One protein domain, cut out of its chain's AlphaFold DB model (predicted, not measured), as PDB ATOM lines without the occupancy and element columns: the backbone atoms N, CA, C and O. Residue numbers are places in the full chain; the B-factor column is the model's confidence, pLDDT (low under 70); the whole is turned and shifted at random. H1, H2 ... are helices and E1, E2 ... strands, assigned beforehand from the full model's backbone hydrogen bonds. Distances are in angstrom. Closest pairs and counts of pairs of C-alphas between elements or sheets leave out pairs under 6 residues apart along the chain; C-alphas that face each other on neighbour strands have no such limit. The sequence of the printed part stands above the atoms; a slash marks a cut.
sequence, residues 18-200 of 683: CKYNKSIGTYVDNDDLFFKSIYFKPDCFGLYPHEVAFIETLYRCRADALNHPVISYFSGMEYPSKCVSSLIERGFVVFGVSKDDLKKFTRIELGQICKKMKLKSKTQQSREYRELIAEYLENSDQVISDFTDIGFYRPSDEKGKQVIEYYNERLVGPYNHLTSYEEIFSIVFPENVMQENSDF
ATOM      1  N   CYS A  18      41.317  68.391 -34.986       56.12
ATOM      2  CA  CYS A  18      40.018  67.972 -35.517       56.12
ATOM      3  C   CYS A  18      39.743  68.562 -36.909       56.12
ATOM      4  O   CYS A  18      39.228  67.863 -37.781       56.12
ATOM      5  N   LYS A  19      40.079  69.839 -37.139       61.72
ATOM      6  CA  LYS A  19      39.932  70.471 -38.463       61.72
ATOM      7  C   LYS A  19      40.892  69.864 -39.488       61.72
ATOM      8  O   LYS A  19      40.465  69.574 -40.602       61.72
ATOM      9  N   TYR A  20      42.147  69.634 -39.106       61.44
ATOM     10  CA  TYR A  20      43.146  69.019 -39.977       61.44
ATOM     11  C   TYR A  20      42.770  67.582 -40.365       61.44
ATOM     12  O   TYR A  20      42.713  67.286 -41.554       61.44
ATOM     13  N   ASN A  21      42.403  66.725 -39.407       61.03
ATOM     14  CA  ASN A  21      41.995  65.339 -39.674       61.03
ATOM     15  C   ASN A  21      40.768  65.266 -40.592       61.03
ATOM     16  O   ASN A  21      40.736  64.457 -41.515       61.03
ATOM     17  N   LYS A  22      39.800  66.177 -40.408       64.25
ATOM     18  CA  LYS A  22      38.672  66.334 -41.339       64.25
ATOM     19  C   LYS A  22      39.118  66.754 -42.740       64.25
ATOM     20  O   LYS A  22      38.524  66.299 -43.707       64.25
ATOM     21  N   SER A  23      40.146  67.598 -42.863       63.47
ATOM     22  CA  SER A  23      40.633  68.074 -44.166       63.47
ATOM     23  C   SER A  23      41.350  67.002 -44.993       63.47
ATOM     24  O   SER A  23      41.263  67.032 -46.214       63.47
ATOM     25  N   ILE A  24      42.013  66.042 -44.340       60.31
ATOM     26  CA  ILE A  24      42.708  64.922 -45.002       60.31
ATOM     27  C   ILE A  24      41.858  63.642 -45.081       60.31
ATOM     28  O   ILE A  24      42.306  62.637 -45.628       60.31
ATOM     29  N   GLY A  25      40.626  63.680 -44.558       64.50
ATOM     30  CA  GLY A  25      39.670  62.574 -44.631       64.50
ATOM     31  C   GLY A  25      40.016  61.373 -43.746       64.50
ATOM     32  O   GLY A  25      39.537  60.272 -44.008       64.50
ATOM     33  N   THR A  26      40.848  61.554 -42.719       72.44
ATOM     34  CA  THR A  26      41.242  60.464 -41.819       72.44
ATOM     35  C   THR A  26      40.059  59.968 -41.011       72.44
ATOM     36  O   THR A  26      39.335  60.754 -40.391       72.44
ATOM     37  N   TYR A  27      39.903  58.649 -40.977       75.06
ATOM     38  CA  TYR A  27      38.886  58.015 -40.161       75.06
ATOM     39  C   TYR A  27      39.342  57.871 -38.702       75.06
ATOM     40  O   TYR A  27      40.363  57.249 -38.425       75.06
ATOM     41  N   VAL A  28      38.580  58.442 -37.766       70.62
ATOM     42  CA  VAL A  28      38.812  58.359 -36.317       70.62
ATOM     43  C   VAL A  28      37.461  58.201 -35.629       70.62
ATOM     44  O   VAL A  28      36.590  59.055 -35.807       70.62
ATOM     45  N   ASP A  29      37.280  57.134 -34.855       64.81
ATOM     46  CA  ASP A  29      35.993  56.816 -34.225       64.81
ATOM     47  C   ASP A  29      36.037  56.551 -32.726       64.81
ATOM     48  O   ASP A  29      34.982  56.412 -32.117       64.81
ATOM     49  N   ASN A  30      37.226  56.547 -32.136       57.28
ATOM     50  CA  ASN A  30      37.413  56.386 -30.707       57.28
ATOM     51  C   ASN A  30      38.551  57.272 -30.193       57.28
ATOM     52  O   ASN A  30      39.378  57.771 -30.968       57.28
ATOM     53  N   ASP A  31      38.572  57.466 -28.875       48.22
ATOM     54  CA  ASP A  31      39.526  58.347 -28.208       48.22
ATOM     55  C   ASP A  31      40.976  57.877 -28.398       48.22
ATOM     56  O   ASP A  31      41.846  58.711 -28.623       48.22
ATOM     57  N   ASP A  32      41.252  56.569 -28.402       54.50
ATOM     58  CA  ASP A  32      42.601  56.024 -28.629       54.50
ATOM     59  C   ASP A  32      43.145  56.393 -30.020       54.50
ATOM     60  O   ASP A  32      44.240  56.948 -30.133       54.50
ATOM     61  N   LEU A  33      42.359  56.193 -31.081       63.34
ATOM     62  CA  LEU A  33      42.730  56.617 -32.434       63.34
ATOM     63  C   LEU A  33      42.816  58.135 -32.561       63.34
ATOM     64  O   LEU A  33      43.670  58.643 -33.290       63.34
ATOM     65  N   PHE A  34      41.964  58.873 -31.850       58.16
ATOM     66  CA  PHE A  34      42.018  60.327 -31.831       58.16
ATOM     67  C   PHE A  34      43.315  60.818 -31.197       58.16
ATOM     68  O   PHE A  34      44.035  61.597 -31.823       58.16
ATOM     69  N   PHE A  35      43.672  60.299 -30.023       53.69
ATOM     70  CA  PHE A  35      44.933  60.589 -29.353       53.69
ATOM     71  C   PHE A  35      46.121  60.184 -30.223       53.69
ATOM     72  O   PHE A  35      46.980  61.020 -30.492       53.69
ATOM     73  N   LYS A  36      46.137  58.973 -30.784       60.22
ATOM     74  CA  LYS A  36      47.177  58.559 -31.739       60.22
ATOM     75  C   LYS A  36      47.264  59.525 -32.926       60.22
ATOM     76  O   LYS A  36      48.345  60.007 -33.236       60.22
ATOM     77  N   SER A  37      46.148  59.920 -33.532       60.75
ATOM     78  CA  SER A  37      46.153  60.875 -34.652       60.75
ATOM     79  C   SER A  37      46.641  62.285 -34.278       60.75
ATOM     80  O   SER A  37      47.045  63.059 -35.145       60.75
ATOM     81  N   ILE A  38      46.610  62.640 -32.990       55.94
ATOM     82  CA  ILE A  38      47.196  63.883 -32.474       55.94
ATOM     83  C   ILE A  38      48.720  63.755 -32.361       55.94
ATOM     84  O   ILE A  38      49.427  64.731 -32.620       55.94
ATOM     85  N   TYR A  39      49.214  62.572 -31.987       51.59
ATOM     86  CA  TYR A  39      50.627  62.311 -31.704       51.59
ATOM     87  C   TYR A  39      51.438  61.823 -32.911       51.59
ATOM     88  O   TYR A  39      52.650  62.011 -32.927       51.59
ATOM     89  N   PHE A  40      50.791  61.255 -33.930       56.44
ATOM     90  CA  PHE A  40      51.437  60.794 -35.160       56.44
ATOM     91  C   PHE A  40      51.172  61.762 -36.312       56.44
ATOM     92  O   PHE A  40      50.074  62.297 -36.464       56.44
ATOM     93  N   LYS A  41      52.181  61.992 -37.157       63.91
ATOM     94  CA  LYS A  41      51.944  62.560 -38.488       63.91
ATOM     95  C   LYS A  41      51.486  61.435 -39.421       63.91
ATOM     96  O   LYS A  41      51.979  60.316 -39.273       63.91
ATOM     97  N   PRO A  42      50.566  61.710 -40.362       71.31
ATOM     98  CA  PRO A  42      50.263  60.750 -41.408       71.31
ATOM     99  C   PRO A  42      51.519  60.481 -42.249       71.31
ATOM    100  O   PRO A  42      52.414  61.330 -42.332       71.31
ATOM    101  N   ASP A  43      51.578  59.299 -42.850       70.50
ATOM    102  CA  ASP A  43      52.693  58.879 -43.693       70.50
ATOM    103  C   ASP A  43      52.775  59.667 -45.015       70.50
ATOM    104  O   ASP A  43      52.012  60.606 -45.272       70.50
ATOM    105  N   CYS A  44      53.712  59.289 -45.891       78.56
ATOM    106  CA  CYS A  44      53.875  59.920 -47.204       78.56
ATOM    107  C   CYS A  44      52.656  59.757 -48.133       78.56
ATOM    108  O   CYS A  44      52.537  60.505 -49.105       78.56
ATOM    109  N   PHE A  45      51.735  58.840 -47.826       81.62
ATOM    110  CA  PHE A  45      50.463  58.650 -48.521       81.62
ATOM    111  C   PHE A  45      49.301  59.391 -47.835       81.62
ATOM    112  O   PHE A  45      48.169  59.369 -48.322       81.62
ATOM    113  N   GLY A  46      49.555  60.087 -46.726       80.50
ATOM    114  CA  GLY A  46      48.526  60.767 -45.948       80.50
ATOM    115  C   GLY A  46      47.704  59.819 -45.067       80.50
ATOM    116  O   GLY A  46      46.616  60.199 -44.634       80.50
ATOM    117  N   LEU A  47      48.170  58.593 -44.831       81.38
ATOM    118  CA  LEU A  47      47.488  57.575 -44.033       81.38
ATOM    119  C   LEU A  47      48.035  57.542 -42.608       81.38
ATOM    120  O   LEU A  47      49.233  57.702 -42.372       81.38
ATOM    121  N   TYR A  48      47.148  57.317 -41.642       77.06
ATOM    122  CA  TYR A  48      47.550  57.068 -40.258       77.06
ATOM    123  C   TYR A  48      47.839  55.577 -40.015       77.06
ATOM    124  O   TYR A  48      47.328  54.731 -40.752       77.06
ATOM    125  N   PRO A  49      48.609  55.232 -38.961       70.12
ATOM    126  CA  PRO A  49      49.012  53.857 -38.660       70.12
ATOM    127  C   PRO A  49      47.886  52.817 -38.742       70.12
ATOM    128  O   PRO A  49      48.055  51.746 -39.324       70.12
ATOM    129  N   HIS A  50      46.716  53.136 -38.181       73.69
ATOM    130  CA  HIS A  50      45.563  52.239 -38.185       73.69
ATOM    131  C   HIS A  50      44.942  52.078 -39.572       73.69
ATOM    132  O   HIS A  50      44.481  50.989 -39.892       73.69
ATOM    133  N   GLU A  51      44.972  53.114 -40.414       83.00
ATOM    134  CA  GLU A  51      44.493  53.050 -41.798       83.00
ATOM    135  C   GLU A  51      45.419  52.167 -42.652       83.00
ATOM    136  O   GLU A  51      44.937  51.319 -43.399       83.00
ATOM    137  N   VAL A  52      46.743  52.295 -42.483       76.81
ATOM    138  CA  VAL A  52      47.745  51.446 -43.159       76.81
ATOM    139  C   VAL A  52      47.576  49.977 -42.763       76.81
ATOM    140  O   VAL A  52      47.448  49.111 -43.632       76.81
ATOM    141  N   ALA A  53      47.503  49.695 -41.457       70.88
ATOM    142  CA  ALA A  53      47.275  48.344 -40.939       70.88
ATOM    143  C   ALA A  53      45.961  47.743 -41.460       70.88
ATOM    144  O   ALA A  53      45.856  46.547 -41.758       70.88
ATOM    145  N   PHE A  54      44.946  48.590 -41.606       77.94
ATOM    146  CA  PHE A  54      43.644  48.160 -42.062       77.94
ATOM    147  C   PHE A  54      43.598  47.846 -43.560       77.94
ATOM    148  O   PHE A  54      42.980  46.849 -43.926       77.94
ATOM    149  N   ILE A  55      44.293  48.598 -44.424       78.62
ATOM    150  CA  ILE A  55      44.397  48.282 -45.866       78.62
ATOM    151  C   ILE A  55      44.946  46.864 -46.076       78.62
ATOM    152  O   ILE A  55      44.442  46.115 -46.919       78.62
ATOM    153  N   GLU A  56      45.936  46.464 -45.281       69.44
ATOM    154  CA  GLU A  56      46.483  45.111 -45.348       69.44
ATOM    155  C   GLU A  56      45.502  44.047 -44.844       69.44
ATOM    156  O   GLU A  56      45.309  43.012 -45.491       69.44
ATOM    157  N   THR A  57      44.811  44.343 -43.742       70.06
ATOM    158  CA  THR A  57      43.781  43.458 -43.185       70.06
ATOM    159  C   THR A  57      42.663  43.218 -44.204       70.06
ATOM    160  O   THR A  57      42.221  42.081 -44.397       70.06
ATOM    161  N   LEU A  58      42.235  44.267 -44.915       71.62
ATOM    162  CA  LEU A  58      41.198  44.203 -45.946       71.62
ATOM    163  C   LEU A  58      41.592  43.298 -47.109       71.62
ATOM    164  O   LEU A  58      40.767  42.498 -47.543       71.62
ATOM    165  N   TYR A  59      42.857  43.334 -47.546       66.19
ATOM    166  CA  TYR A  59      43.350  42.457 -48.613       66.19
ATOM    167  C   TYR A  59      43.129  40.962 -48.314       66.19
ATOM    168  O   TYR A  59      43.045  40.145 -49.236       66.19
ATOM    169  N   ARG A  60      43.008  40.591 -47.034       60.34
ATOM    170  CA  ARG A  60      42.855  39.207 -46.563       60.34
ATOM    171  C   ARG A  60      41.427  38.839 -46.158       60.34
ATOM    172  O   ARG A  60      41.164  37.660 -45.933       60.34
ATOM    173  N   CYS A  61      40.515  39.806 -46.078       63.06
ATOM    174  CA  CYS A  61      39.176  39.601 -45.531       63.06
ATOM    175  C   CYS A  61      38.090  39.620 -46.614       63.06
ATOM    176  O   CYS A  61      38.169  40.335 -47.612       63.06
ATOM    177  N   ARG A  62      37.037  38.823 -46.401       68.38
ATOM    178  CA  ARG A  62      35.800  38.902 -47.190       68.38
ATOM    179  C   ARG A  62      35.010  40.147 -46.789       68.38
ATOM    180  O   ARG A  62      35.108  40.606 -45.651       68.38
ATOM    181  N   ALA A  63      34.199  40.680 -47.700       67.31
ATOM    182  CA  ALA A  63      33.409  41.872 -47.402       67.31
ATOM    183  C   ALA A  63      32.340  41.651 -46.317       67.31
ATOM    184  O   ALA A  63      32.034  42.567 -45.560       67.31
ATOM    185  N   ASP A  64      31.820  40.431 -46.183       64.94
ATOM    186  CA  ASP A  64      30.901  40.037 -45.108       64.94
ATOM    187  C   ASP A  64      31.576  39.987 -43.719       64.94
ATOM    188  O   ASP A  64      30.894  40.076 -42.697       64.94
ATOM    189  N   ALA A  65      32.910  39.930 -43.664       63.69
ATOM    190  CA  ALA A  65      33.676  39.913 -42.421       63.69
ATOM    191  C   ALA A  65      33.934  41.315 -41.836       63.69
ATOM    192  O   ALA A  65      34.416  41.408 -40.711       63.69
ATOM    193  N   LEU A  66      33.608  42.406 -42.546       65.12
ATOM    194  CA  LEU A  66      34.015  43.780 -42.197       65.12
ATOM    195  C   LEU A  66      33.603  44.235 -40.791       65.12
ATOM    196  O   LEU A  66      34.363  44.905 -40.099       65.12
ATOM    197  N   ASN A  67      32.395  43.859 -40.372       58.78
ATOM    198  CA  ASN A  67      31.844  44.214 -39.062       58.78
ATOM    199  C   ASN A  67      32.180  43.168 -37.991       58.78
ATOM    200  O   ASN A  67      31.544  43.111 -36.940       58.78
ATOM    201  N   HIS A  68      33.144  42.288 -38.261       57.34
ATOM    202  CA  HIS A  68      33.521  41.275 -37.305       57.34
ATOM    203  C   HIS A  68      34.354  41.875 -36.156       57.34
ATOM    204  O   HIS A  68      35.302  42.622 -36.422       57.34
ATOM    205  N   PRO A  69      34.099  41.493 -34.887       47.19
ATOM    206  CA  PRO A  69      34.853  41.996 -33.738       47.19
ATOM    207  C   PRO A  69      36.366  41.780 -33.838       47.19
ATOM    208  O   PRO A  69      37.131  42.578 -33.320       47.19
ATOM    209  N   VAL A  70      36.815  40.737 -34.547       49.53
ATOM    210  CA  VAL A  70      38.249  40.484 -34.780       49.53
ATOM    211  C   VAL A  70      38.866  41.537 -35.706       49.53
ATOM    212  O   VAL A  70      39.990  41.955 -35.466       49.53
ATOM    213  N   ILE A  71      38.140  42.006 -36.724       59.31
ATOM    214  CA  ILE A  71      38.622  43.084 -37.601       59.31
ATOM    215  C   ILE A  71      38.666  44.408 -36.834       59.31
ATOM    216  O   ILE A  71      39.638  45.149 -36.946       59.31
ATOM    217  N   SER A  72      37.651  44.669 -36.006       55.81
ATOM    218  CA  SER A  72      37.615  45.835 -35.107       55.81
ATOM    219  C   SER A  72      38.797  45.809 -34.128       55.81
ATOM    220  O   SER A  72      39.521  46.787 -33.981       55.81
ATOM    221  N   TYR A  73      39.076  44.636 -33.559       51.72
ATOM    222  CA  TYR A  73      40.212  44.395 -32.676       51.72
ATOM    223  C   TYR A  73      41.573  44.611 -33.362       51.72
ATOM    224  O   TYR A  73      42.405  45.351 -32.848       51.72
ATOM    225  N   PHE A  74      41.799  44.014 -34.540       52.69
ATOM    226  CA  PHE A  74      43.071  44.131 -35.272       52.69
ATOM    227  C   PHE A  74      43.322  45.509 -35.881       52.69
ATOM    228  O   PHE A  74      44.450  45.810 -36.249       52.69
ATOM    229  N   SER A  75      42.294  46.337 -36.022       59.00
ATOM    230  CA  SER A  75      42.447  47.697 -36.537       59.00
ATOM    231  C   SER A  75      42.433  48.767 -35.446       59.00
ATOM    232  O   SER A  75      42.780  49.915 -35.719       59.00
ATOM    233  N   GLY A  76      42.033  48.409 -34.220       62.28
ATOM    234  CA  GLY A  76      41.790  49.364 -33.140       62.28
ATOM    235  C   GLY A  76      40.598  50.294 -33.401       62.28
ATOM    236  O   GLY A  76      40.515  51.350 -32.781       62.28
ATOM    237  N   MET A  77      39.703  49.938 -34.332       73.06
ATOM    238  CA  MET A  77      38.557  50.752 -34.757       73.06
ATOM    239  C   MET A  77      37.239  50.202 -34.215       73.06
ATOM    240  O   MET A  77      37.040  48.988 -34.179       73.06
ATOM    241  N   GLU A  78      36.305  51.089 -33.874       67.38
ATOM    242  CA  GLU A  78      34.950  50.707 -33.444       67.38
ATOM    243  C   GLU A  78      34.019  50.394 -34.626       67.38
ATOM    244  O   GLU A  78      33.189  49.489 -34.546       67.38
ATOM    245  N   TYR A  79      34.163  51.105 -35.749       72.44
ATOM    246  CA  TYR A  79      33.370  50.907 -36.967       72.44
ATOM    247  C   TYR A  79      34.269  50.794 -38.213       72.44
ATOM    248  O   TYR A  79      34.322  51.715 -39.038       72.44
ATOM    249  N   PRO A  80      34.931  49.638 -38.427       77.94
ATOM    250  CA  PRO A  80      35.814  49.411 -39.576       77.94
ATOM    251  C   PRO A  80      35.157  49.698 -40.934       77.94
ATOM    252  O   PRO A  80      35.814  50.157 -41.866       77.94
ATOM    253  N   SER A  81      33.840  49.497 -41.043       76.44
ATOM    254  CA  SER A  81      33.066  49.789 -42.256       76.44
ATOM    255  C   SER A  81      33.153  51.243 -42.715       76.44
ATOM    256  O   SER A  81      33.259  51.493 -43.914       76.44
ATOM    257  N   LYS A  82      33.185  52.205 -41.791       80.00
ATOM    258  CA  LYS A  82      33.318  53.626 -42.133       80.00
ATOM    259  C   LYS A  82      34.748  53.991 -42.538       80.00
ATOM    260  O   LYS A  82      34.932  54.830 -43.418       80.00
ATOM    261  N   CYS A  83      35.752  53.335 -41.953       84.31
ATOM    262  CA  CYS A  83      37.136  53.483 -42.401       84.31
ATOM    263  C   CYS A  83      37.305  53.001 -43.841       84.31
ATOM    264  O   CYS A  83      37.956  53.670 -44.637       84.31
ATOM    265  N   VAL A  84      36.684  51.870 -44.198       84.88
ATOM    266  CA  VAL A  84      36.692  51.381 -45.583       84.88
ATOM    267  C   VAL A  84      36.052  52.389 -46.524       84.88
ATOM    268  O   VAL A  84      36.619  52.650 -47.579       84.88
ATOM    269  N   SER A  85      34.912  52.981 -46.152       82.94
ATOM    270  CA  SER A  85      34.281  54.030 -46.961       82.94
ATOM    271  C   SER A  85      35.235  55.200 -47.216       82.94
ATOM    272  O   SER A  85      35.415  55.577 -48.371       82.94
ATOM    273  N   SER A  86      35.924  55.696 -46.181       87.31
ATOM    274  CA  SER A  86      36.945  56.746 -46.337       87.31
ATOM    275  C   SER A  86      38.088  56.312 -47.267       87.31
ATOM    276  O   SER A  86      38.471  57.042 -48.182       87.31
ATOM    277  N   LEU A  87      38.618  55.099 -47.092       89.19
ATOM    278  CA  LEU A  87      39.710  54.582 -47.921       89.19
ATOM    279  C   LEU A  87      39.302  54.386 -49.388       89.19
ATOM    280  O   LEU A  87      40.134  54.582 -50.275       89.19
ATOM    281  N   ILE A  88      38.041  54.034 -49.649       88.06
ATOM    282  CA  ILE A  88      37.474  53.969 -51.001       88.06
ATOM    283  C   ILE A  88      37.372  55.373 -51.600       88.06
ATOM    284  O   ILE A  88      37.871  55.598 -52.699       88.06
ATOM    285  N   GLU A  89      36.795  56.331 -50.870       87.25
ATOM    286  CA  GLU A  89      36.662  57.726 -51.320       87.25
ATOM    287  C   GLU A  89      38.022  58.361 -51.643       87.25
ATOM    288  O   GLU A  89      38.160  59.116 -52.605       87.25
ATOM    289  N   ARG A  90      39.056  58.013 -50.871       89.12
ATOM    290  CA  ARG A  90      40.432  58.502 -51.051       89.12
ATOM    291  C   ARG A  90      41.226  57.723 -52.115       89.12
ATOM    292  O   ARG A  90      42.346  58.121 -52.466       89.12
ATOM    293  N   GLY A  91      40.643  56.651 -52.656       89.69
ATOM    294  CA  GLY A  91      41.185  55.845 -53.748       89.69
ATOM    295  C   GLY A  91      42.235  54.813 -53.333       89.69
ATOM    296  O   GLY A  91      42.967  54.331 -54.191       89.69
ATOM    297  N   PHE A  92      42.350  54.476 -52.047       89.75
ATOM    298  CA  PHE A  92      43.288  53.460 -51.542       89.75
ATOM    299  C   PHE A  92      42.728  52.041 -51.610       89.75
ATOM    300  O   PHE A  92      43.484  51.082 -51.749       89.75
ATOM    301  N   VAL A  93      41.407  51.902 -51.521       89.25
ATOM    302  CA  VAL A  93      40.709  50.614 -51.522       89.25
ATOM    303  C   VAL A  93      39.669  50.609 -52.634       89.25
ATOM    304  O   VAL A  93      39.035  51.621 -52.912       89.25
ATOM    305  N   VAL A  94      39.470  49.456 -53.263       87.50
ATOM    306  CA  VAL A  94      38.359  49.204 -54.185       87.50
ATOM    307  C   VAL A  94      37.575  47.982 -53.724       87.50
ATOM    308  O   VAL A  94      38.122  47.070 -53.100       87.50
ATOM    309  N   PHE A  95      36.283  47.961 -54.039       84.56
ATOM    310  CA  PHE A  95      35.421  46.803 -53.829       84.56
ATOM    311  C   PHE A  95      35.245  46.044 -55.146       84.56
ATOM    312  O   PHE A  95      34.959  46.649 -56.178       84.56
ATOM    313  N   GLY A  96      35.426  44.727 -55.123       79.75
ATOM    314  CA  GLY A  96      35.205  43.873 -56.289       79.75
ATOM    315  C   GLY A  96      35.798  42.481 -56.118       79.75
ATOM    316  O   GLY A  96      36.174  42.081 -55.020       79.75
ATOM    317  N   VAL A  97      35.890  41.737 -57.213       78.69
ATOM    318  CA  VAL A  97      36.500  40.405 -57.242       78.69
ATOM    319  C   VAL A  97      37.403  40.295 -58.464       78.69
ATOM    320  O   VAL A  97      36.999  40.657 -59.568       78.69
ATOM    321  N   SER A  98      38.637  39.833 -58.265       78.44
ATOM    322  CA  SER A  98      39.608  39.609 -59.338       78.44
ATOM    323  C   SER A  98      40.016  38.139 -59.442       78.44
ATOM    324  O   SER A  98      39.696  37.306 -58.590       78.44
ATOM    325  N   LYS A  99      40.761  37.811 -60.501       77.94
ATOM    326  CA  LYS A  99      41.340  36.478 -60.707       77.94
ATOM    327  C   LYS A  99      42.227  36.039 -59.530       77.94
ATOM    328  O   LYS A  99      42.197  34.872 -59.145       77.94
ATOM    329  N   ASP A 100      42.942  36.972 -58.902       76.44
ATOM    330  CA  ASP A 100      43.807  36.694 -57.746       76.44
ATOM    331  C   ASP A 100      43.018  36.284 -56.496       76.44
ATOM    332  O   ASP A 100      43.560  35.644 -55.588       76.44
ATOM    333  N   ASP A 101      41.726  36.618 -56.447       78.00
ATOM    334  CA  ASP A 101      40.841  36.287 -55.336       78.00
ATOM    335  C   ASP A 101      40.300  34.854 -55.419       78.00
ATOM    336  O   ASP A 101      39.785  34.350 -54.424       78.00
ATOM    337  N   LEU A 102      40.487  34.129 -56.533       82.50
ATOM    338  CA  LEU A 102      40.041  32.732 -56.690       82.50
ATOM    339  C   LEU A 102      40.594  31.792 -55.602       82.50
ATOM    340  O   LEU A 102      39.968  30.788 -55.250       82.50
ATOM    341  N   LYS A 103      41.753  32.126 -55.020       80.06
ATOM    342  CA  LYS A 103      42.328  31.395 -53.879       80.06
ATOM    343  C   LYS A 103      41.511  31.535 -52.589       80.06
ATOM    344  O   LYS A 103      41.562  30.632 -51.760       80.06
ATOM    345  N   LYS A 104      40.753  32.627 -52.446       76.12
ATOM    346  CA  LYS A 104      39.949  32.979 -51.265       76.12
ATOM    347  C   LYS A 104      38.565  32.322 -51.260       76.12
ATOM    348  O   LYS A 104      37.911  32.300 -50.222       76.12
ATOM    349  N   PHE A 105      38.113  31.790 -52.396       76.50
ATOM    350  CA  PHE A 105      36.843  31.074 -52.489       76.50
ATOM    351  C   PHE A 105      36.956  29.648 -51.950       76.50
ATOM    352  O   PHE A 105      37.940  28.934 -52.184       76.50
ATOM    353  N   THR A 106      35.902  29.205 -51.267       77.31
ATOM    354  CA  THR A 106      35.759  27.819 -50.824       77.31
ATOM    355  C   THR A 106      35.550  26.885 -52.017       77.31
ATOM    356  O   THR A 106      35.107  27.289 -53.093       77.31
ATOM    357  N   ARG A 107      35.799  25.585 -51.816       85.50
ATOM    358  CA  ARG A 107      35.532  24.553 -52.834       85.50
ATOM    359  C   ARG A 107      34.093  24.613 -53.364       85.50
ATOM    360  O   ARG A 107      33.872  24.432 -54.557       85.50
ATOM    361  N   ILE A 108      33.126  24.825 -52.467       75.94
ATOM    362  CA  ILE A 108      31.696  24.836 -52.801       75.94
ATOM    363  C   ILE A 108      31.373  26.044 -53.680       75.94
ATOM    364  O   ILE A 108      30.732  25.883 -54.715       75.94
ATOM    365  N   GLU A 109      31.850  27.231 -53.304       85.19
ATOM    366  CA  GLU A 109      31.635  28.460 -54.074       85.19
ATOM    367  C   GLU A 109      32.310  28.379 -55.450       85.19
ATOM    368  O   GLU A 109      31.678  28.684 -56.459       85.19
ATOM    369  N   LEU A 110      33.546  27.869 -55.521       88.19
ATOM    370  CA  LEU A 110      34.233  27.604 -56.791       88.19
ATOM    371  C   LEU A 110      33.423  26.649 -57.681       88.19
ATOM    372  O   LEU A 110      33.236  26.912 -58.866       88.19
ATOM    373  N   GLY A 111      32.871  25.579 -57.105       86.94
ATOM    374  CA  GLY A 111      31.994  24.658 -57.827       86.94
ATOM    375  C   GLY A 111      30.708  25.320 -58.340       86.94
ATOM    376  O   GLY A 111      30.266  25.029 -59.453       86.94
ATOM    377  N   GLN A 112      30.114  26.237 -57.570       91.06
ATOM    378  CA  GLN A 112      28.947  27.018 -57.998       91.06
ATOM    379  C   GLN A 112      29.286  27.976 -59.146       91.06
ATOM    380  O   GLN A 112      28.515  28.059 -60.105       91.06
ATOM    381  N   ILE A 113      30.440  28.647 -59.080       92.69
ATOM    382  CA  ILE A 113      30.940  29.526 -60.146       92.69
ATOM    383  C   ILE A 113      31.169  28.712 -61.421       92.69
ATOM    384  O   ILE A 113      30.589  29.039 -62.455       92.69
ATOM    385  N   CYS A 114      31.896  27.590 -61.344       94.31
ATOM    386  CA  CYS A 114      32.090  26.694 -62.487       94.31
ATOM    387  C   CYS A 114      30.762  26.223 -63.084       94.31
ATOM    388  O   CYS A 114      30.613  26.194 -64.303       94.31
ATOM    389  N   LYS A 115      29.767  25.895 -62.247       93.44
ATOM    390  CA  LYS A 115      28.437  25.492 -62.718       93.44
ATOM    391  C   LYS A 115      27.738  26.613 -63.492       93.44
ATOM    392  O   LYS A 115      27.163  26.338 -64.543       93.44
ATOM    393  N   LYS A 116      27.791  27.856 -63.003       94.12
ATOM    394  CA  LYS A 116      27.219  29.020 -63.702       94.12
ATOM    395  C   LYS A 116      27.959  29.325 -65.011       94.12
ATOM    396  O   LYS A 116      27.305  29.580 -66.016       94.12
ATOM    397  N   MET A 117      29.287  29.200 -65.017       93.44
ATOM    398  CA  MET A 117      30.144  29.329 -66.208       93.44
ATOM    399  C   MET A 117      30.070  28.114 -67.155       93.44
ATOM    400  O   MET A 117      30.671  28.123 -68.223       93.44
ATOM    401  N   LYS A 118      29.335  27.054 -66.785       93.75
ATOM    402  CA  LYS A 118      29.228  25.784 -67.532       93.75
ATOM    403  C   LYS A 118      30.570  25.060 -67.741       93.75
ATOM    404  O   LYS A 118      30.721  24.288 -68.687       93.75
ATOM    405  N   LEU A 119      31.519  25.249 -66.826       93.44
ATOM    406  CA  LEU A 119      32.822  24.583 -66.820       93.44
ATOM    407  C   LEU A 119      32.702  23.167 -66.239       93.44
ATOM    408  O   LEU A 119      32.052  22.949 -65.213       93.44
ATOM    409  N   LYS A 120      33.345  22.191 -66.888       90.81
ATOM    410  CA  LYS A 120      33.341  20.784 -66.459       90.81
ATOM    411  C   LYS A 120      34.658  20.429 -65.780       90.81
ATOM    412  O   LYS A 120      35.688  20.351 -66.436       90.81
ATOM    413  N   SER A 121      34.597  20.155 -64.481       87.94
ATOM    414  CA  SER A 121      35.727  19.633 -63.706       87.94
ATOM    415  C   SER A 121      35.732  18.104 -63.703       87.94
ATOM    416  O   SER A 121      34.674  17.479 -63.589       87.94
ATOM    417  N   LYS A 122      36.922  17.507 -63.810       85.12
ATOM    418  CA  LYS A 122      37.141  16.054 -63.782       85.12
ATOM    419  C   LYS A 122      37.287  15.522 -62.356       85.12
ATOM    420  O   LYS A 122      36.837  14.421 -62.062       85.12
ATOM    421  N   THR A 123      37.910  16.299 -61.474       81.19
ATOM    422  CA  THR A 123      38.301  15.888 -60.114       81.19
ATOM    423  C   THR A 123      37.426  16.494 -59.017       81.19
ATOM    424  O   THR A 123      37.446  16.028 -57.881       81.19
ATOM    425  N   GLN A 124      36.655  17.537 -59.340       81.44
ATOM    426  CA  GLN A 124      35.881  18.353 -58.400       81.44
ATOM    427  C   GLN A 124      36.719  18.917 -57.240       81.44
ATOM    428  O   GLN A 124      36.204  19.115 -56.133       81.44
ATOM    429  N   GLN A 125      38.015  19.149 -57.464       77.69
ATOM    430  CA  GLN A 125      38.928  19.724 -56.480       77.69
ATOM    431  C   GLN A 125      39.089  21.233 -56.684       77.69
ATOM    432  O   GLN A 125      39.040  21.735 -57.804       77.69
ATOM    433  N   SER A 126      39.341  21.964 -55.592       74.00
ATOM    434  CA  SER A 126      39.477  23.428 -55.613       74.00
ATOM    435  C   SER A 126      40.566  23.915 -56.567       74.00
ATOM    436  O   SER A 126      40.395  24.952 -57.193       74.00
ATOM    437  N   ARG A 127      41.678  23.176 -56.683       85.06
ATOM    438  CA  ARG A 127      42.783  23.525 -57.584       85.06
ATOM    439  C   ARG A 127      42.329  23.540 -59.044       85.06
ATOM    440  O   ARG A 127      42.473  24.564 -59.699       85.06
ATOM    441  N   GLU A 128      41.709  22.456 -59.502       87.62
ATOM    442  CA  GLU A 128      41.207  22.348 -60.875       87.62
ATOM    443  C   GLU A 128      40.102  23.377 -61.151       87.62
ATOM    444  O   GLU A 128      40.090  23.993 -62.209       87.62
ATOM    445  N   TYR A 129      39.196  23.629 -60.196       89.50
ATOM    446  CA  TYR A 129      38.190  24.682 -60.370       89.50
ATOM    447  C   TYR A 129      38.818  26.065 -60.573       89.50
ATOM    448  O   TYR A 129      38.371  26.810 -61.439       89.50
ATOM    449  N   ARG A 130      39.859  26.409 -59.802       91.94
ATOM    450  CA  ARG A 130      40.571  27.685 -59.963       91.94
ATOM    451  C   ARG A 130      41.244  27.780 -61.325       91.94
ATOM    452  O   ARG A 130      41.127  28.822 -61.952       91.94
ATOM    453  N   GLU A 131      41.908  26.713 -61.766       92.06
ATOM    454  CA  GLU A 131      42.569  26.640 -63.078       92.06
ATOM    455  C   GLU A 131      41.548  26.825 -64.215       92.06
ATOM    456  O   GLU A 131      41.729  27.698 -65.058       92.06
ATOM    457  N   LEU A 132      40.416  26.112 -64.170       93.25
ATOM    458  CA  LEU A 132      39.346  26.228 -65.170       93.25
ATOM    459  C   LEU A 132      38.715  27.625 -65.215       93.25
ATOM    460  O   LEU A 132      38.452  28.152 -66.293       93.25
ATOM    461  N   ILE A 133      38.437  28.225 -64.052       93.19
ATOM    462  CA  ILE A 133      37.871  29.580 -63.983       93.19
ATOM    463  C   ILE A 133      38.892  30.598 -64.501       93.19
ATOM    464  O   ILE A 133      38.538  31.483 -65.273       93.19
ATOM    465  N   ALA A 134      40.155  30.466 -64.095       91.19
ATOM    466  CA  ALA A 134      41.244  31.329 -64.532       91.19
ATOM    467  C   ALA A 134      41.427  31.312 -66.056       91.19
ATOM    468  O   ALA A 134      41.515  32.382 -66.651       91.19
ATOM    469  N   GLU A 135      41.452  30.125 -66.665       93.00
ATOM    470  CA  GLU A 135      41.587  29.935 -68.115       93.00
ATOM    471  C   GLU A 135      40.383  30.505 -68.878       93.00
ATOM    472  O   GLU A 135      40.547  31.165 -69.902       93.00
ATOM    473  N   TYR A 136      39.164  30.310 -68.366       92.56
ATOM    474  CA  TYR A 136      37.959  30.870 -68.980       92.56
ATOM    475  C   TYR A 136      38.003  32.403 -69.044       92.56
ATOM    476  O   TYR A 136      37.701  32.984 -70.083       92.56
ATOM    477  N   LEU A 137      38.398  33.051 -67.945       89.06
ATOM    478  CA  LEU A 137      38.455  34.514 -67.846       89.06
ATOM    479  C   LEU A 137      39.572  35.130 -68.695       89.06
ATOM    480  O   LEU A 137      39.444  36.268 -69.115       89.06
ATOM    481  N   GLU A 138      40.664  34.407 -68.954       88.38
ATOM    482  CA  GLU A 138      41.712  34.881 -69.874       88.38
ATOM    483  C   GLU A 138      41.243  34.927 -71.330       88.38
ATOM    484  O   GLU A 138      41.755  35.715 -72.119       88.38
ATOM    485  N   ASN A 139      40.262  34.091 -71.679       88.56
ATOM    486  CA  ASN A 139      39.737  33.949 -73.033       88.56
ATOM    487  C   ASN A 139      38.337  34.576 -73.196       88.56
ATOM    488  O   ASN A 139      37.635  34.279 -74.165       88.56
ATOM    489  N   SER A 140      37.899  35.404 -72.243       85.81
ATOM    490  CA  SER A 140      36.556  35.984 -72.199       85.81
ATOM    491  C   SER A 140      36.594  37.441 -71.744       85.81
ATOM    492  O   SER A 140      37.367  37.792 -70.861       85.81
ATOM    493  N   ASP A 141      35.694  38.271 -72.277       85.38
ATOM    494  CA  ASP A 141      35.476  39.644 -71.791       85.38
ATOM    495  C   ASP A 141      34.655  39.692 -70.482       85.38
ATOM    496  O   ASP A 141      34.391  40.766 -69.941       85.38
ATOM    497  N   GLN A 142      34.203  38.538 -69.979       86.50
ATOM    498  CA  GLN A 142      33.422  38.438 -68.745       86.50
ATOM    499  C   GLN A 142      34.307  38.509 -67.502       86.50
ATOM    500  O   GLN A 142      35.451  38.054 -67.488       86.50
ATOM    501  N   VAL A 143      33.740  39.011 -66.409       85.62
ATOM    502  CA  VAL A 143      34.432  39.147 -65.121       85.62
ATOM    503  C   VAL A 143      33.832  38.203 -64.081       85.62
ATOM    504  O   VAL A 143      32.678  37.793 -64.172       85.62
ATOM    505  N   ILE A 144      34.598  37.847 -63.043       85.81
ATOM    506  CA  ILE A 144      34.126  36.912 -61.997       85.81
ATOM    507  C   ILE A 144      32.818  37.387 -61.350       85.81
ATOM    508  O   ILE A 144      31.960  36.558 -61.042       85.81
ATOM    509  N   SER A 145      32.650  38.701 -61.180       86.25
ATOM    510  CA  SER A 145      31.448  39.322 -60.613       86.25
ATOM    511  C   SER A 145      30.170  39.025 -61.397       86.25
ATOM    512  O   SER A 145      29.092  39.113 -60.824       86.25
ATOM    513  N   ASP A 146      30.260  38.606 -62.663       87.56
ATOM    514  CA  ASP A 146      29.086  38.185 -63.444       87.56
ATOM    515  C   ASP A 146      28.495  36.861 -62.921       87.56
ATOM    516  O   ASP A 146      27.355  36.497 -63.215       87.56
ATOM    517  N   PHE A 147      29.272  36.117 -62.127       88.38
ATOM    518  CA  PHE A 147      28.950  34.760 -61.690       88.38
ATOM    519  C   PHE A 147      28.824  34.619 -60.171       88.38
ATOM    520  O   PHE A 147      28.360  33.580 -59.687       88.38
ATOM    521  N   THR A 148      29.172  35.643 -59.395       83.81
ATOM    522  CA  THR A 148      29.107  35.605 -57.931       83.81
ATOM    523  C   THR A 148      28.780  36.968 -57.337       83.81
ATOM    524  O   THR A 148      29.334  37.978 -57.751       83.81
ATOM    525  N   ASP A 149      27.935  36.964 -56.306       80.12
ATOM    526  CA  ASP A 149      27.620  38.148 -55.497       80.12
ATOM    527  C   ASP A 149      28.656  38.372 -54.373       80.12
ATOM    528  O   ASP A 149      28.539  39.290 -53.564       80.12
ATOM    529  N   ILE A 150      29.671  37.503 -54.286       77.69
ATOM    530  CA  ILE A 150      30.748  37.587 -53.295       77.69
ATOM    531  C   ILE A 150      31.770  38.626 -53.760       77.69
ATOM    532  O   ILE A 150      32.420  38.442 -54.790       77.69
ATOM    533  N   GLY A 151      31.944  39.683 -52.965       76.81
ATOM    534  CA  GLY A 151      32.942  40.728 -53.185       76.81
ATOM    535  C   GLY A 151      34.014  40.781 -52.097       76.81
ATOM    536  O   GLY A 151      33.808  40.354 -50.956       76.81
ATOM    537  N   PHE A 152      35.164  41.346 -52.456       79.81
ATOM    538  CA  PHE A 152      36.306  41.570 -51.578       79.81
ATOM    539  C   PHE A 152      36.675  43.052 -51.576       79.81
ATOM    540  O   PHE A 152      36.516  43.757 -52.575       79.81
ATOM    541  N   TYR A 153      37.204  43.520 -50.450       82.06
ATOM    542  CA  TYR A 153      37.926  44.784 -50.413       82.06
ATOM    543  C   TYR A 153      39.383  44.500 -50.759       82.06
ATOM    544  O   TYR A 153      39.988  43.575 -50.219       82.06
ATOM    545  N   ARG A 154      39.952  45.268 -51.685       77.75
ATOM    546  CA  ARG A 154      41.350  45.114 -52.092       77.75
ATOM    547  C   ARG A 154      42.035  46.472 -52.205       77.75
ATOM    548  O   ARG A 154      41.357  47.454 -52.513       77.75
ATOM    549  N   PRO A 155      43.357  46.541 -51.980       83.81
ATOM    550  CA  PRO A 155      44.126  47.729 -52.310       83.81
ATOM    551  C   PRO A 155      43.908  48.082 -53.788       83.81
ATOM    552  O   PRO A 155      43.882  47.189 -54.640       83.81
ATOM    553  N   SER A 156      43.705  49.364 -54.085       87.25
ATOM    554  CA  SER A 156      43.590  49.841 -55.463       87.25
ATOM    555  C   SER A 156      44.909  49.650 -56.217       87.25
ATOM    556  O   SER A 156      45.985  49.689 -55.615       87.25
ATOM    557  N   ASP A 157      44.833  49.463 -57.536       81.50
ATOM    558  CA  ASP A 157      46.029  49.288 -58.367       81.50
ATOM    559  C   ASP A 157      46.893  50.560 -58.427       81.50
ATOM    560  O   ASP A 157      48.109  50.466 -58.558       81.50
ATOM    561  N   GLU A 158      46.282  51.738 -58.272       81.88
ATOM    562  CA  GLU A 158      46.988  53.021 -58.308       81.88
ATOM    563  C   GLU A 158      47.650  53.372 -56.974       81.88
ATOM    564  O   GLU A 158      48.853  53.595 -56.934       81.88
ATOM    565  N   LYS A 159      46.886  53.444 -55.875       88.19
ATOM    566  CA  LYS A 159      47.400  53.927 -54.580       88.19
ATOM    567  C   LYS A 159      47.598  52.810 -53.567       88.19
ATOM    568  O   LYS A 159      48.592  52.798 -52.850       88.19
ATOM    569  N   GLY A 160      46.656  51.874 -53.481       84.12
ATOM    570  CA  GLY A 160      46.668  50.836 -52.455       84.12
ATOM    571  C   GLY A 160      47.861  49.890 -52.577       84.12
ATOM    572  O   GLY A 160      48.496  49.579 -51.572       84.12
ATOM    573  N   LYS A 161      48.200  49.453 -53.795       82.12
ATOM    574  CA  LYS A 161      49.372  48.597 -54.033       82.12
ATOM    575  C   LYS A 161      50.685  49.293 -53.686       82.12
ATOM    576  O   LYS A 161      51.509  48.678 -53.022       82.12
ATOM    577  N   GLN A 162      50.828  50.576 -54.023       85.25
ATOM    578  CA  GLN A 162      52.019  51.363 -53.684       85.25
ATOM    579  C   GLN A 162      52.240  51.447 -52.170       85.25
ATOM    580  O   GLN A 162      53.368  51.306 -51.710       85.25
ATOM    581  N   VAL A 163      51.164  51.621 -51.391       81.12
ATOM    582  CA  VAL A 163      51.223  51.595 -49.920       81.12
ATOM    583  C   VAL A 163      51.736  50.237 -49.435       81.12
ATOM    584  O   VAL A 163      52.670  50.173 -48.638       81.12
ATOM    585  N   ILE A 164      51.159  49.142 -49.936       74.19
ATOM    586  CA  ILE A 164      51.538  47.784 -49.528       74.19
ATOM    587  C   ILE A 164      52.989  47.459 -49.907       74.19
ATOM    588  O   ILE A 164      53.723  46.931 -49.079       74.19
ATOM    589  N   GLU A 165      53.419  47.783 -51.124       76.62
ATOM    590  CA  GLU A 165      54.794  47.574 -51.594       76.62
ATOM    591  C   GLU A 165      55.795  48.390 -50.771       76.62
ATOM    592  O   GLU A 165      56.759  47.830 -50.251       76.62
ATOM    593  N   TYR A 166      55.506  49.678 -50.552       76.69
ATOM    594  CA  TYR A 166      56.342  50.577 -49.759       76.69
ATOM    595  C   TYR A 166      56.627  50.028 -48.355       76.69
ATOM    596  O   TYR A 166      57.765  50.108 -47.881       76.69
ATOM    597  N   TYR A 167      55.611  49.472 -47.692       70.25
ATOM    598  CA  TYR A 167      55.771  48.904 -46.356       70.25
ATOM    599  C   TYR A 167      56.351  47.492 -46.376       70.25
ATOM    600  O   TYR A 167      57.207  47.206 -45.542       70.25
ATOM    601  N   ASN A 168      55.978  46.640 -47.337       65.00
ATOM    602  CA  ASN A 168      56.521  45.284 -47.473       65.00
ATOM    603  C   ASN A 168      58.044  45.272 -47.664       65.00
ATOM    604  O   ASN A 168      58.719  44.445 -47.061       65.00
ATOM    605  N   GLU A 169      58.593  46.203 -48.448       64.50
ATOM    606  CA  GLU A 169      60.045  46.352 -48.648       64.50
ATOM    607  C   GLU A 169      60.803  46.760 -47.375       64.50
ATOM    608  O   GLU A 169      62.022  46.611 -47.295       64.50
ATOM    609  N   ARG A 170      60.089  47.289 -46.377       56.69
ATOM    610  CA  ARG A 170      60.633  47.775 -45.101       56.69
ATOM    611  C   ARG A 170      60.366  46.814 -43.937       56.69
ATOM    612  O   ARG A 170      60.836  47.070 -42.832       56.69
ATOM    613  N   LEU A 171      59.659  45.701 -44.172       49.94
ATOM    614  CA  LEU A 171      59.483  44.630 -43.188       49.94
ATOM    615  C   LEU A 171      60.802  43.847 -43.037       49.94
ATOM    616  O   LEU A 171      61.294  43.266 -44.003       49.94
ATOM    617  N   VAL A 172      61.364  43.777 -41.826       38.59
ATOM    618  CA  VAL A 172      62.546  42.946 -41.517       38.59
ATOM    619  C   VAL A 172      62.168  41.917 -40.444       38.59
ATOM    620  O   VAL A 172      61.958  42.279 -39.291       38.59
ATOM    621  N   GLY A 173      62.063  40.631 -40.805       41.41
ATOM    622  CA  GLY A 173      61.764  39.540 -39.860       41.41
ATOM    623  C   GLY A 173      61.482  38.177 -40.525       41.41
ATOM    624  O   GLY A 173      61.217  38.130 -41.722       41.41
ATOM    625  N   PRO A 174      61.525  37.050 -39.776       31.03
ATOM    626  CA  PRO A 174      61.389  35.686 -40.319       31.03
ATOM    627  C   PRO A 174      59.964  35.317 -40.772       31.03
ATOM    628  O   PRO A 174      59.757  34.251 -41.349       31.03
ATOM    629  N   TYR A 175      58.980  36.181 -40.518       34.66
ATOM    630  CA  TYR A 175      57.596  35.991 -40.932       34.66
ATOM    631  C   TYR A 175      57.259  36.989 -42.039       34.66
ATOM    632  O   TYR A 175      57.013  38.161 -41.774       34.66
ATOM    633  N   ASN A 176      57.161  36.512 -43.282       34.09
ATOM    634  CA  ASN A 176      56.736  37.314 -44.440       34.09
ATOM    635  C   ASN A 176      55.252  37.753 -44.390       34.09
ATOM    636  O   ASN A 176      54.703  38.201 -45.398       34.09
ATOM    637  N   HIS A 177      54.563  37.611 -43.249       43.28
ATOM    638  CA  HIS A 177      53.134  37.888 -43.117       43.28
ATOM    639  C   HIS A 177      52.779  38.512 -41.757       43.28
ATOM    640  O   HIS A 177      53.014  37.922 -40.704       43.28
ATOM    641  N   LEU A 178      52.104  39.666 -41.815       40.09
ATOM    642  CA  LEU A 178      51.653  40.467 -40.671       40.09
ATOM    643  C   LEU A 178      50.720  39.675 -39.731       40.09
ATOM    644  O   LEU A 178      49.842  38.921 -40.191       40.09
ATOM    645  N   THR A 179      50.966  39.798 -38.423       42.84
ATOM    646  CA  THR A 179      50.460  38.897 -37.367       42.84
ATOM    647  C   THR A 179      49.712  39.607 -36.221       42.84
ATOM    648  O   THR A 179      48.876  38.956 -35.589       42.84
ATOM    649  N   SER A 180      49.855  40.931 -36.045       44.94
ATOM    650  CA  SER A 180      49.040  41.759 -35.133       44.94
ATOM    651  C   SER A 180      49.156  43.272 -35.426       44.94
ATOM    652  O   SER A 180      50.101  43.709 -36.080       44.94
ATOM    653  N   TYR A 181      48.205  44.083 -34.929       42.59
ATOM    654  CA  TYR A 181      48.243  45.560 -35.000       42.59
ATOM    655  C   TYR A 181      49.521  46.134 -34.384       42.59
ATOM    656  O   TYR A 181      50.112  47.050 -34.937       42.59
ATOM    657  N   GLU A 182      49.952  45.582 -33.248       44.59
ATOM    658  CA  GLU A 182      51.119  46.041 -32.488       44.59
ATOM    659  C   GLU A 182      52.435  45.729 -33.220       44.59
ATOM    660  O   GLU A 182      53.343  46.554 -33.209       44.59
ATOM    661  N   GLU A 183      52.514  44.599 -33.935       46.69
ATOM    662  CA  GLU A 183      53.643  44.274 -34.820       46.69
ATOM    663  C   GLU A 183      53.647  45.131 -36.091       46.69
ATOM    664  O   GLU A 183      54.697  45.608 -36.505       46.69
ATOM    665  N   ILE A 184      52.485  45.390 -36.705       47.41
ATOM    666  CA  ILE A 184      52.400  46.339 -37.827       47.41
ATOM    667  C   ILE A 184      52.855  47.725 -37.354       47.41
ATOM    668  O   ILE A 184      53.643  48.376 -38.026       47.41
ATOM    669  N   PHE A 185      52.409  48.162 -36.178       45.41
ATOM    670  CA  PHE A 185      52.742  49.466 -35.614       45.41
ATOM    671  C   PHE A 185      54.240  49.619 -35.317       45.41
ATOM    672  O   PHE A 185      54.813  50.654 -35.648       45.41
ATOM    673  N   SER A 186      54.890  48.598 -34.748       45.28
ATOM    674  CA  SER A 186      56.326  48.625 -34.438       45.28
ATOM    675  C   SER A 186      57.227  48.502 -35.672       45.28
ATOM    676  O   SER A 186      58.348  49.005 -35.656       45.28
ATOM    677  N   ILE A 187      56.745  47.881 -36.753       46.38
ATOM    678  CA  ILE A 187      57.500  47.741 -38.007       46.38
ATOM    679  C   ILE A 187      57.298  48.954 -38.936       46.38
ATOM    680  O   ILE A 187      58.238  49.400 -39.592       46.38
ATOM    681  N   VAL A 188      56.087  49.517 -38.983       41.97
ATOM    682  CA  VAL A 188      55.742  50.707 -39.786       41.97
ATOM    683  C   VAL A 188      56.354  51.984 -39.190       41.97
ATOM    684  O   VAL A 188      56.670  52.915 -39.930       41.97
ATOM    685  N   PHE A 189      56.580  52.016 -37.871       48.75
ATOM    686  CA  PHE A 189      57.208  53.131 -37.157       48.75
ATOM    687  C   PHE A 189      58.476  52.661 -36.430       48.75
ATOM    688  O   PHE A 189      58.406  52.334 -35.242       48.75
ATOM    689  N   PRO A 190      59.635  52.624 -37.115       47.75
ATOM    690  CA  PRO A 190      60.897  52.213 -36.503       47.75
ATOM    691  C   PRO A 190      61.274  53.099 -35.304       47.75
ATOM    692  O   PRO A 190      60.796  54.231 -35.173       47.75
ATOM    693  N   GLU A 191      62.139  52.584 -34.421       41.31
ATOM    694  CA  GLU A 191      62.529  53.219 -33.148       41.31
ATOM    695  C   GLU A 191      62.887  54.701 -33.289       41.31
ATOM    696  O   GLU A 191      62.547  55.486 -32.419       41.31
ATOM    697  N   ASN A 192      63.495  55.118 -34.399       42.56
ATOM    698  CA  ASN A 192      63.822  56.515 -34.683       42.56
ATOM    699  C   ASN A 192      62.588  57.425 -34.824       42.56
ATOM    700  O   ASN A 192      62.617  58.549 -34.340       42.56
ATOM    701  N   VAL A 193      61.494  56.952 -35.429       42.28
ATOM    702  CA  VAL A 193      60.238  57.711 -35.539       42.28
ATOM    703  C   VAL A 193      59.521  57.742 -34.189       42.28
ATOM    704  O   VAL A 193      58.970  58.770 -33.799       42.28
ATOM    705  N   MET A 194      59.583  56.650 -33.422       41.28
ATOM    706  CA  MET A 194      59.136  56.638 -32.024       41.28
ATOM    707  C   MET A 194      59.966  57.598 -31.156       41.28
ATOM    708  O   MET A 194      59.405  58.294 -30.310       41.28
ATOM    709  N   GLN A 195      61.276  57.695 -31.404       42.06
ATOM    710  CA  GLN A 195      62.208  58.597 -30.727       42.06
ATOM    711  C   GLN A 195      61.908  60.059 -31.067       42.06
ATOM    712  O   GLN A 195      61.757  60.860 -30.153       42.06
ATOM    713  N   GLU A 196      61.730  60.395 -32.350       43.47
ATOM    714  CA  GLU A 196      61.355  61.737 -32.818       43.47
ATOM    715  C   GLU A 196      59.984  62.164 -32.276       43.47
ATOM    716  O   GLU A 196      59.804  63.307 -31.852       43.47
ATOM    717  N   ASN A 197      59.022  61.239 -32.215       42.22
ATOM    718  CA  ASN A 197      57.717  61.485 -31.603       42.22
ATOM    719  C   ASN A 197      57.835  61.659 -30.082       42.22
ATOM    720  O   ASN A 197      57.215  62.557 -29.516       42.22
ATOM    721  N   SER A 198      58.672  60.860 -29.418       39.97
ATOM    722  CA  SER A 198      58.985  60.997 -27.993       39.97
ATOM    723  C   SER A 198      59.693  62.324 -27.693       39.97
ATOM    724  O   SER A 198      59.373  62.976 -26.702       39.97
ATOM    725  N   ASP A 199      60.595  62.778 -28.564       42.75
ATOM    726  CA  ASP A 199      61.285  64.067 -28.477       42.75
ATOM    727  C   ASP A 199      60.326  65.242 -28.720       42.75
ATOM    728  O   ASP A 199      60.377  66.239 -27.999       42.75
ATOM    729  N   PHE A 200      59.384  65.107 -29.658       42.06
ATOM    730  CA  PHE A 200      58.308  66.072 -29.897       42.06
ATOM    731  C   PHE A 200      57.349  66.171 -28.697       42.06
ATOM    732  O   PHE A 200      57.047  67.272 -28.233       42.06
TER     733      PHE A 200
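This is residues 18 to 200 of the 683 residues of the protein "NUMOD1 domain-containing protein" of Lachnospiraceae bacterium XBB1006 (UniProt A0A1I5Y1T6). A tiny two-stranded sheet, E1 and E2, and helix H3 make the middle of an elongated model, with H4, H5, H9 and H10 gathered round H3. A small head of three helices, H6, H7 and H8, makes one end of the long axis, and H1, H2 and H11 sit loosely at the other. The printed part has 183 residues with eleven named helices and two named strands, in the order H1 H2 H3 H4 H5 E1 H6 H7 H8 E2 H9 H10 H11. The sheet is antiparallel and the class is mostly helix. The whole is only just compact, close to loose, with a radius of gyration of the C-alphas of 19.1 A and spans of 64 by 36 by 29 A.

E1 is residues 93 to 96 and E2 residues 152 to 155, with C-alpha 93 at (40.709, 50.614, -51.522). H3, residues 49 to 60, is 17.7 A long. H4 is residues 69 to 75, H5 80 to 89, H9 160 to 168 and H10 181 to 188. H6 is residues 99 to 104, H7 107 to 116 with 14.4 A, and H8 126 to 138 with 18.4 A. H1, residues 18 to 24, begins at (40.018, 67.972, -35.517); H2 is residues 31 to 39; H11, residues 191 to 200, ends at (58.308, 66.072, -29.897).

E1 and E2 are antiparallel at 145 degrees, with N 94 and O 154 within hydrogen-bond range at 2.9 A. The closest C-alphas of H3 and E2, Tyr 59 and Arg 154, are 4.8 A apart; those of H5 and E1, Leu 87 and Val 93, 5.5 A. H3 is the hub. It touches H4 at Phe 54 and Ser 75, 5.7 A, and, with residues 49 to 53 alone, H10 at Ala 53 and Ile 184, 6.3 A. With residues 52 to 56 alone it only just touches H9, with 3 pairs of C-alphas within 8 A, closest Glu 56 and Ile 164 at 7.1 A. H8 touches H7 at Arg 107 and Ser 126, 5.0 A, and H6 at Leu 102 and Arg 130, 6.0 A. H2 is close but not clearly touching H1, Asn 21 and Ser 37 at 7.9 A, and H11, Tyr 39 and Asn 197 at 7.1 A. Every O i to N i+4 pair is within range in H1, H2, H4, H5, H7, H8, H9, H10 and H11; H3 has 7 of 8, H6 0 of 2 beside 2 of 3 O i to N i+3 pairs.

The C-alphas farthest apart, Lys 122 and Asp 199, are 64.3 A apart. The printed part has no cut. The links H8 to E2 and H9 to H10 are long. The printed part has a mean pLDDT of 70.7, with 74 residues under 70, among them 168 to 200.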